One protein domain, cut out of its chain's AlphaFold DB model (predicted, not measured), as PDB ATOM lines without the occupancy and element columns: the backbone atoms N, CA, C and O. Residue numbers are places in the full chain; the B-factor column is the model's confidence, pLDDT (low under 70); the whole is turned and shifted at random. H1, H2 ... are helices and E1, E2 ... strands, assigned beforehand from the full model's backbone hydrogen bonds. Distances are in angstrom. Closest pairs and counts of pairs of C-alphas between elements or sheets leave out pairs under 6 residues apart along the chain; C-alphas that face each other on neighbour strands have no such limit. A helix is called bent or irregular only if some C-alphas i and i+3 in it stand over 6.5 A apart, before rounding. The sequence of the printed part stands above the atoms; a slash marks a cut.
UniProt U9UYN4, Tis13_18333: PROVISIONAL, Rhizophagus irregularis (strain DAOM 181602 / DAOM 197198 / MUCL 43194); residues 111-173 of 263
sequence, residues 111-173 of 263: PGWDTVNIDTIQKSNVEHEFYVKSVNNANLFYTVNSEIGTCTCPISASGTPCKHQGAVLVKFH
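This is residues 111 to 173 of the 263 residues of the protein "Tis13_18333: PROVISIONAL" of Rhizophagus irregularis (strain DAOM 181602 / DAOM 197198 / MUCL 43194) (UniProt U9UYN4). With little regular structure, this small rounded domain is a three-stranded antiparallel sheet with one short helix, H1, crossing over one face; a long loop, residues 146 to 162, leads from E3 to H1. Of 63 printed residues, 22 are in named elements, in the order E1, E2, E3, H1, class mixed. The sheet, order E1, E2, E3, is a meander, each strand the antiparallel neighbour of the one before. The whole is compact, radius of gyration of the C-alphas 10.4 A, spans 25 by 24 by 21 A.

E2, residues 129 to 133, measures 13.3 A from first to last C-alpha; E3, residues 141 to 145, 13.0 A. E1, residues 121 to 123, 6.8 A, begins at C-alpha (-38.274, -34.717, -42.445). H1, residues 163 to 171, 11.9 A, ends at (-33.338, -27.590, -39.009).

E2 forms hairpins with E1, N 122 to O 131 at 2.9 A, and E3, N 130 to O 144 at 2.8 A. H1 is on the sheet, height 9.6 A, over E2 and E3, only just across the strands at 63 degrees to E2 on the local plane; the closest C-alphas of E3 and H1 are Val 144 and Gln 165, 6.3 A. In H1 every O i to N i+4 pair is within hydrogen-bond range.

The printed part has no cut; E3 to H1 is a long link. No printed residue is under pLDDT 70.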
ATOM      1  N   PRO A 111     -26.653 -36.558 -29.367       80.06
ATOM      2  CA  PRO A 111     -25.696 -36.900 -30.417       80.06
ATOM      3  C   PRO A 111     -26.358 -37.536 -31.650       80.06
ATOM      4  O   PRO A 111     -27.275 -38.353 -31.523       80.06
ATOM      5  N   GLY A 112     -25.878 -37.177 -32.843       80.94
ATOM      6  CA  GLY A 112     -26.368 -37.714 -34.114       80.94
ATOM      7  C   GLY A 112     -27.582 -36.988 -34.699       80.94
ATOM      8  O   GLY A 112     -28.145 -37.469 -35.681       80.94
ATOM      9  N   TRP A 113     -28.011 -35.858 -34.129       83.44
ATOM     10  CA  TRP A 113     -29.052 -35.006 -34.724       83.44
ATOM     11  C   TRP A 113     -28.629 -34.440 -36.092       83.44
ATOM     12  O   TRP A 113     -29.457 -34.256 -36.981       83.44
ATOM     13  N   ASP A 114     -27.330 -34.208 -36.264       82.50
ATOM     14  CA  ASP A 114     -26.661 -33.706 -37.462       82.50
ATOM     15  C   ASP A 114     -26.721 -34.698 -38.629       82.50
ATOM     16  O   ASP A 114     -26.833 -34.294 -39.783       82.50
ATOM     17  N   THR A 115     -26.723 -35.999 -38.324       84.81
ATOM     18  CA  THR A 115     -26.788 -37.073 -39.330       84.81
ATOM     19  C   THR A 115     -28.159 -37.222 -39.989       84.81
ATOM     20  O   THR A 115     -28.278 -37.830 -41.052       84.81
ATOM     21  N   VAL A 116     -29.213 -36.683 -39.372       82.75
ATOM     22  CA  VAL A 116     -30.562 -36.695 -39.948       82.75
ATOM     23  C   VAL A 116     -30.579 -35.695 -41.100       82.75
ATOM     24  O   VAL A 116     -30.191 -34.551 -40.895       82.75
ATOM     25  N   ASN A 117     -31.032 -36.062 -42.301       83.88
ATOM     26  CA  ASN A 117     -31.150 -35.104 -43.410       83.88
ATOM     27  C   ASN A 117     -32.476 -34.315 -43.299       83.88
ATOM     28  O   ASN A 117     -33.503 -34.879 -42.933       83.88
ATOM     29  N   ILE A 118     -32.456 -33.009 -43.599       85.75
ATOM     30  CA  ILE A 118     -33.660 -32.165 -43.624       85.75
ATOM     31  C   ILE A 118     -34.679 -32.669 -44.650       85.75
ATOM     32  O   ILE A 118     -35.857 -32.738 -44.324       85.75
ATOM     33  N   ASP A 119     -34.215 -33.162 -45.800       85.31
ATOM     34  CA  ASP A 119     -35.073 -33.688 -46.873       85.31
ATOM     35  C   ASP A 119     -35.862 -34.936 -46.448       85.31
ATOM     36  O   ASP A 119     -36.842 -35.327 -47.076       85.31
ATOM     37  N   THR A 120     -35.423 -35.594 -45.370       85.31
ATOM     38  CA  THR A 120     -36.079 -36.789 -44.821       85.31
ATOM     39  C   THR A 120     -37.095 -36.472 -43.727       85.31
ATOM     40  O   THR A 120     -37.670 -37.400 -43.152       85.31
ATOM     41  N   ILE A 121     -37.299 -35.186 -43.423       89.12
ATOM     42  CA  ILE A 121     -38.274 -34.717 -42.445       89.12
ATOM     43  C   ILE A 121     -39.474 -34.145 -43.190       89.12
ATOM     44  O   ILE A 121     -39.359 -33.161 -43.916       89.12
ATOM     45  N   GLN A 122     -40.635 -34.754 -42.986       90.12
ATOM     46  CA  GLN A 122     -41.891 -34.308 -43.581       90.12
ATOM     47  C   GLN A 122     -42.752 -33.644 -42.510       90.12
ATOM     48  O   GLN A 122     -42.861 -34.161 -41.399       90.12
ATOM     49  N   LYS A 123     -43.364 -32.504 -42.831       88.50
ATOM     50  CA  LYS A 123     -44.393 -31.903 -41.973       88.50
ATOM     51  C   LYS A 123     -45.695 -32.691 -42.127       88.50
ATOM     52  O   LYS A 123     -46.052 -33.060 -43.244       88.50
ATOM     53  N   SER A 124     -46.360 -32.967 -41.010       88.06
ATOM     54  CA  SER A 124     -47.702 -33.554 -40.992       88.06
ATOM     55  C   SER A 124     -48.760 -32.501 -41.343       88.06
ATOM     56  O   SER A 124     -48.461 -31.313 -41.464       88.06
ATOM     57  N   ASN A 125     -50.010 -32.945 -41.481       85.44
ATOM     58  CA  ASN A 125     -51.176 -32.063 -41.560       85.44
ATOM     59  C   ASN A 125     -51.569 -31.495 -40.185       85.44
ATOM     60  O   ASN A 125     -52.323 -30.529 -40.120       85.44
ATOM     61  N   VAL A 126     -51.090 -32.106 -39.097       86.88
ATOM     62  CA  VAL A 126     -51.287 -31.611 -37.730       86.88
ATOM     63  C   VAL A 126     -50.219 -30.567 -37.418       86.88
ATOM     64  O   VAL A 126     -49.041 -30.745 -37.740       86.88
ATOM     65  N   GLU A 127     -50.632 -29.472 -36.782       86.69
ATOM     66  CA  GLU A 127     -49.722 -28.414 -36.357       86.69
ATOM     67  C   GLU A 127     -48.629 -28.968 -35.428       86.69
ATOM     68  O   GLU A 127     -48.860 -29.877 -34.630       86.69
ATOM     69  N   HIS A 128     -47.406 -28.452 -35.571       86.50
ATOM     70  CA  HIS A 128     -46.238 -28.851 -34.774       86.50
ATOM     71  C   HIS A 128     -45.816 -30.331 -34.873       86.50
ATOM     72  O   HIS A 128     -44.931 -30.758 -34.125       86.50
ATOM     73  N   GLU A 129     -46.373 -31.113 -35.803       92.62
ATOM     74  CA  GLU A 129     -46.054 -32.530 -35.985       92.62
ATOM     75  C   GLU A 129     -45.158 -32.781 -37.217       92.62
ATOM     76  O   GLU A 129     -45.391 -32.289 -38.324       92.62
ATOM     77  N   PHE A 130     -44.114 -33.587 -37.019       91.94
ATOM     78  CA  PHE A 130     -43.088 -33.899 -38.011       91.94
ATOM     79  C   PHE A 130     -42.827 -35.403 -38.078       91.94
ATOM     80  O   PHE A 130     -42.615 -36.052 -37.053       91.94
ATOM     81  N   TYR A 131     -42.742 -35.950 -39.286       92.19
ATOM     82  CA  TYR A 131     -42.290 -37.313 -39.536       92.19
ATOM     83  C   TYR A 131     -40.800 -37.314 -39.849       92.19
ATOM     84  O   TYR A 131     -40.358 -36.770 -40.859       92.19
ATOM     85  N   VAL A 132     -40.017 -37.949 -38.982       90.44
ATOM     86  CA  VAL A 132     -38.567 -38.080 -39.123       90.44
ATOM     87  C   VAL A 132     -38.227 -39.521 -39.474       90.44
ATOM     88  O   VAL A 132     -38.517 -40.448 -38.713       90.44
ATOM     89  N   LYS A 133     -37.584 -39.720 -40.624       88.62
ATOM     90  CA  LYS A 133     -37.141 -41.042 -41.067       88.62
ATOM     91  C   LYS A 133     -36.044 -41.600 -40.155       88.62
ATOM     92  O   LYS A 133     -35.110 -40.894 -39.772       88.62
ATOM     93  N   SER A 134     -36.125 -42.888 -39.830       84.25
ATOM     94  CA  SER A 134     -35.070 -43.577 -39.090       84.25
ATOM     95  C   SER A 134     -33.807 -43.720 -39.941       84.25
ATOM     96  O   SER A 134     -33.862 -44.142 -41.094       84.25
ATOM     97  N   VAL A 135     -32.652 -43.431 -39.336       77.25
ATOM     98  CA  VAL A 135     -31.332 -43.613 -39.969       77.25
ATOM     99  C   VAL A 135     -31.038 -45.096 -40.235       77.25
ATOM    100  O   VAL A 135     -30.399 -45.430 -41.225       77.25
ATOM    101  N   ASN A 136     -31.526 -45.990 -39.368       76.38
ATOM    102  CA  ASN A 136     -31.184 -47.415 -39.423       76.38
ATOM    103  C   ASN A 136     -32.159 -48.233 -40.279       76.38
ATOM    104  O   ASN A 136     -31.779 -49.271 -40.803       76.38
ATOM    105  N   ASN A 137     -33.412 -47.783 -40.403       80.38
ATOM    106  CA  ASN A 137     -34.475 -48.522 -41.079       80.38
ATOM    107  C   ASN A 137     -35.232 -47.596 -42.026       80.38
ATOM    108  O   ASN A 137     -36.006 -46.748 -41.587       80.38
ATOM    109  N   ALA A 138     -35.061 -47.803 -43.331       75.56
ATOM    110  CA  ALA A 138     -35.641 -46.929 -44.348       75.56
ATOM    111  C   ALA A 138     -37.183 -46.905 -44.363       75.56
ATOM    112  O   ALA A 138     -37.757 -45.940 -44.855       75.56
ATOM    113  N   ASN A 139     -37.847 -47.923 -43.811       82.44
ATOM    114  CA  ASN A 139     -39.312 -48.013 -43.777       82.44
ATOM    115  C   ASN A 139     -39.929 -47.485 -42.477       82.44
ATOM    116  O   ASN A 139     -41.143 -47.548 -42.311       82.44
ATOM    117  N   LEU A 140     -39.113 -47.015 -41.532       87.69
ATOM    118  CA  LEU A 140     -39.584 -46.636 -40.211       87.69
ATOM    119  C   LEU A 140     -39.504 -45.123 -40.022       87.69
ATOM    120  O   LEU A 140     -38.438 -44.522 -40.167       87.69
ATOM    121  N   PHE A 141     -40.637 -44.527 -39.662       89.88
ATOM    122  CA  PHE A 141     -40.769 -43.107 -39.367       89.88
ATOM    123  C   PHE A 141     -41.119 -42.917 -37.897       89.88
ATOM    124  O   PHE A 141     -41.891 -43.682 -37.321       89.88
ATOM    125  N   TYR A 142     -40.532 -41.888 -37.301       92.56
ATOM    126  CA  TYR A 142     -40.876 -41.432 -35.969       92.56
ATOM    127  C   TYR A 142     -41.630 -40.120 -36.070       92.56
ATOM    128  O   TYR A 142     -41.194 -39.197 -36.753       92.56
ATOM    129  N   THR A 143     -42.728 -40.034 -35.342       92.56
ATOM    130  CA  THR A 143     -43.488 -38.807 -35.180       92.56
ATOM    131  C   THR A 143     -42.838 -37.984 -34.080       92.56
ATOM    132  O   THR A 143     -42.528 -38.509 -33.007       92.56
ATOM    133  N   VAL A 144     -42.606 -36.708 -34.350       91.38
ATOM    134  CA  VAL A 144     -42.104 -35.711 -33.408       91.38
ATOM    135  C   VAL A 144     -43.147 -34.613 -33.302       91.38
ATOM    136  O   VAL A 144     -43.470 -33.999 -34.312       91.38
ATOM    137  N   ASN A 145     -43.627 -34.334 -32.092       90.38
ATOM    138  CA  ASN A 145     -44.418 -33.139 -31.830       90.38
ATOM    139  C   ASN A 145     -43.532 -32.112 -31.107       90.38
ATOM    140  O   ASN A 145     -43.003 -32.388 -30.023       90.38
ATOM    141  N   SER A 146     -43.320 -30.954 -31.737       86.81
ATOM    142  CA  SER A 146     -42.414 -29.915 -31.240       86.81
ATOM    143  C   SER A 146     -43.003 -29.053 -30.127       86.81
ATOM    144  O   SER A 146     -42.229 -28.450 -29.386       86.81
ATOM    145  N   GLU A 147     -44.330 -29.004 -30.003       86.00
ATOM    146  CA  GLU A 147     -45.043 -28.237 -28.977       86.00
ATOM    147  C   GLU A 147     -44.925 -28.933 -27.617       86.00
ATOM    148  O   GLU A 147     -44.331 -28.395 -26.682       86.00
ATOM    149  N   ILE A 148     -45.365 -30.192 -27.531       85.12
ATOM    150  CA  ILE A 148     -45.264 -30.987 -26.294       85.12
ATOM    151  C   ILE A 148     -43.860 -31.559 -26.063       85.12
ATOM    152  O   ILE A 148     -43.545 -32.052 -24.978       85.12
ATOM    153  N   GLY A 149     -42.998 -31.515 -27.083       85.50
ATOM    154  CA  GLY A 149     -41.642 -32.041 -27.011       85.50
ATOM    155  C   GLY A 149     -41.615 -33.554 -26.829       85.50
ATOM    156  O   GLY A 149     -40.894 -34.073 -25.978       85.50
ATOM    157  N   THR A 150     -42.353 -34.299 -27.647       88.75
ATOM    158  CA  THR A 150     -42.346 -35.771 -27.614       88.75
ATOM    159  C   THR A 150     -41.908 -36.356 -28.949       88.75
ATOM    160  O   THR A 150     -41.885 -35.687 -29.983       88.75
ATOM    161  N   CYS A 151     -41.458 -37.605 -28.915       91.06
ATOM    162  CA  CYS A 151     -41.134 -38.374 -30.101       91.06
ATOM    163  C   CYS A 151     -41.514 -39.837 -29.877       91.06
ATOM    164  O   CYS A 151     -41.299 -40.375 -28.793       91.06
ATOM    165  N   THR A 152     -42.018 -40.506 -30.912       91.62
ATOM    166  CA  THR A 152     -42.404 -41.927 -30.846       91.62
ATOM    167  C   THR A 152     -41.214 -42.888 -30.895       91.62
ATOM    168  O   THR A 152     -41.390 -44.105 -30.951       91.62
ATOM    169  N   CYS A 153     -39.976 -42.384 -30.888       89.75
ATOM    170  CA  CYS A 153     -38.807 -43.250 -30.862       89.75
ATOM    171  C   CYS A 153     -38.642 -43.932 -29.491       89.75
ATOM    172  O   CYS A 153     -38.948 -43.322 -28.466       89.75
ATOM    173  N   PRO A 154     -38.074 -45.153 -29.434       86.19
ATOM    174  CA  PRO A 154     -37.904 -45.883 -28.173       86.19
ATOM    175  C   PRO A 154     -37.125 -45.101 -27.108       86.19
ATOM    176  O   PRO A 154     -37.377 -45.241 -25.917       86.19
ATOM    177  N   ILE A 155     -36.198 -44.241 -27.538       84.25
ATOM    178  CA  ILE A 155     -35.409 -43.385 -26.643       84.25
ATOM    179  C   ILE A 155     -36.304 -42.351 -25.945       84.25
ATOM    180  O   ILE A 155     -36.120 -42.079 -24.763       84.25
ATOM    181  N   SER A 156     -37.278 -41.793 -26.666       83.12
ATOM    182  CA  SER A 156     -38.181 -40.745 -26.186       83.12
ATOM    183  C   SER A 156     -39.465 -41.301 -25.559       83.12
ATOM    184  O   SER A 156     -40.349 -40.516 -25.226       83.12
ATOM    185  N   ALA A 157     -39.569 -42.616 -25.337       76.50
ATOM    186  CA  ALA A 157     -40.768 -43.243 -24.772       76.50
ATOM    187  C   ALA A 157     -41.210 -42.626 -23.428       76.50
ATOM    188  O   ALA A 157     -42.393 -42.592 -23.126       76.50
ATOM    189  N   SER A 158     -40.272 -42.080 -22.648       75.25
ATOM    190  CA  SER A 158     -40.525 -41.376 -21.378       75.25
ATOM    191  C   SER A 158     -40.474 -39.841 -21.487       75.25
ATOM    192  O   SER A 158     -40.250 -39.150 -20.491       75.25
ATOM    193  N   GLY A 159     -40.597 -39.285 -22.698       79.06
ATOM    194  CA  GLY A 159     -40.435 -37.851 -22.983       79.06
ATOM    195  C   GLY A 159     -38.977 -37.373 -22.992       79.06
ATOM    196  O   GLY A 159     -38.708 -36.177 -22.930       79.06
ATOM    197  N   THR A 160     -38.023 -38.305 -23.022       82.94
ATOM    198  CA  THR A 160     -36.589 -37.997 -23.031       82.94
ATOM    199  C   THR A 160     -36.185 -37.322 -24.348       82.94
ATOM    200  O   THR A 160     -36.525 -37.859 -25.406       82.94
ATOM    201  N   PRO A 161     -35.401 -36.226 -24.304       86.00
ATOM    202  CA  PRO A 161     -34.828 -35.608 -25.495       86.00
ATOM    203  C   PRO A 161     -34.160 -36.648 -26.406       86.00
ATOM    204  O   PRO A 161     -33.388 -37.489 -25.935       86.00
ATOM    205  N   CYS A 162     -34.444 -36.612 -27.709       88.62
ATOM    206  CA  CYS A 162     -33.837 -37.523 -28.680       88.62
ATOM    207  C   CYS A 162     -33.259 -36.798 -29.905       88.62
ATOM    208  O   CYS A 162     -33.563 -35.635 -30.178       88.62
ATOM    209  N   LYS A 163     -32.439 -37.509 -30.693       88.75
ATOM    210  CA  LYS A 163     -31.799 -36.956 -31.900       88.75
ATOM    211  C   LYS A 163     -32.796 -36.463 -32.952       88.75
ATOM    212  O   LYS A 163     -32.497 -35.503 -33.650       88.75
ATOM    213  N   HIS A 164     -33.979 -37.078 -33.047       89.75
ATOM    214  CA  HIS A 164     -35.021 -36.654 -33.989       89.75
ATOM    215  C   HIS A 164     -35.625 -35.313 -33.572       89.75
ATOM    216  O   HIS A 164     -35.780 -34.429 -34.407       89.75
ATOM    217  N   GLN A 165     -35.885 -35.126 -32.274       88.56
ATOM    218  CA  GLN A 165     -36.359 -33.846 -31.751       88.56
ATOM    219  C   GLN A 165     -35.300 -32.756 -31.920       88.56
ATOM    220  O   GLN A 165     -35.619 -31.666 -32.381       88.56
ATOM    221  N   GLY A 166     -34.031 -33.071 -31.636       87.00
ATOM    222  CA  GLY A 166     -32.919 -32.152 -31.880       87.00
ATOM    223  C   GLY A 166     -32.769 -31.777 -33.359       87.00
ATOM    224  O   GLY A 166     -32.516 -30.618 -33.675       87.00
ATOM    225  N   ALA A 167     -32.976 -32.725 -34.277       88.00
ATOM    226  CA  ALA A 167     -32.935 -32.460 -35.711       88.00
ATOM    227  C   ALA A 167     -34.062 -31.513 -36.149       88.00
ATOM    228  O   ALA A 167     -33.786 -30.552 -36.863       88.00
ATOM    229  N   VAL A 168     -35.301 -31.745 -35.695       87.62
ATOM    230  CA  VAL A 168     -36.446 -30.859 -35.974       87.62
ATOM    231  C   VAL A 168     -36.186 -29.453 -35.426       87.62
ATOM    232  O   VAL A 168     -36.297 -28.482 -36.171       87.62
ATOM    233  N   LEU A 169     -35.748 -29.357 -34.167       84.62
ATOM    234  CA  LEU A 169     -35.416 -28.102 -33.487       84.62
ATOM    235  C   LEU A 169     -34.423 -27.258 -34.302       84.62
ATOM    236  O   LEU A 169     -34.680 -26.097 -34.611       84.62
ATOM    237  N   VAL A 170     -33.288 -27.849 -34.690       81.62
ATOM    238  CA  VAL A 170     -32.209 -27.106 -35.358       81.62
ATOM    239  C   VAL A 170     -32.537 -26.788 -36.813       81.62
ATOM    240  O   VAL A 170     -32.243 -25.686 -37.266       81.62
ATOM    241  N   LYS A 171     -33.121 -27.734 -37.559       85.38
ATOM    242  CA  LYS A 171     -33.338 -27.590 -39.009       85.38
ATOM    243  C   LYS A 171     -34.508 -26.684 -39.354       85.38
ATOM    244  O   LYS A 171     -34.455 -26.003 -40.369       85.38
ATOM    245  N   PHE A 172     -35.549 -26.686 -38.527       81.69
ATOM    246  CA  PHE A 172     -36.722 -25.838 -38.724       81.69
ATOM    247  C   PHE A 172     -36.689 -24.583 -37.846       81.69
ATOM    248  O   PHE A 172     -37.640 -23.811 -37.873       81.69
ATOM    249  N   HIS A 173     -35.603 -24.370 -37.089       77.12
ATOM    250  CA  HIS A 173     -35.446 -23.249 -36.157       77.12
ATOM    251  C   HIS A 173     -36.603 -23.127 -35.154       77.12
ATOM    252  O   HIS A 173     -36.997 -22.031 -34.759       77.12
TER     253      HIS A 173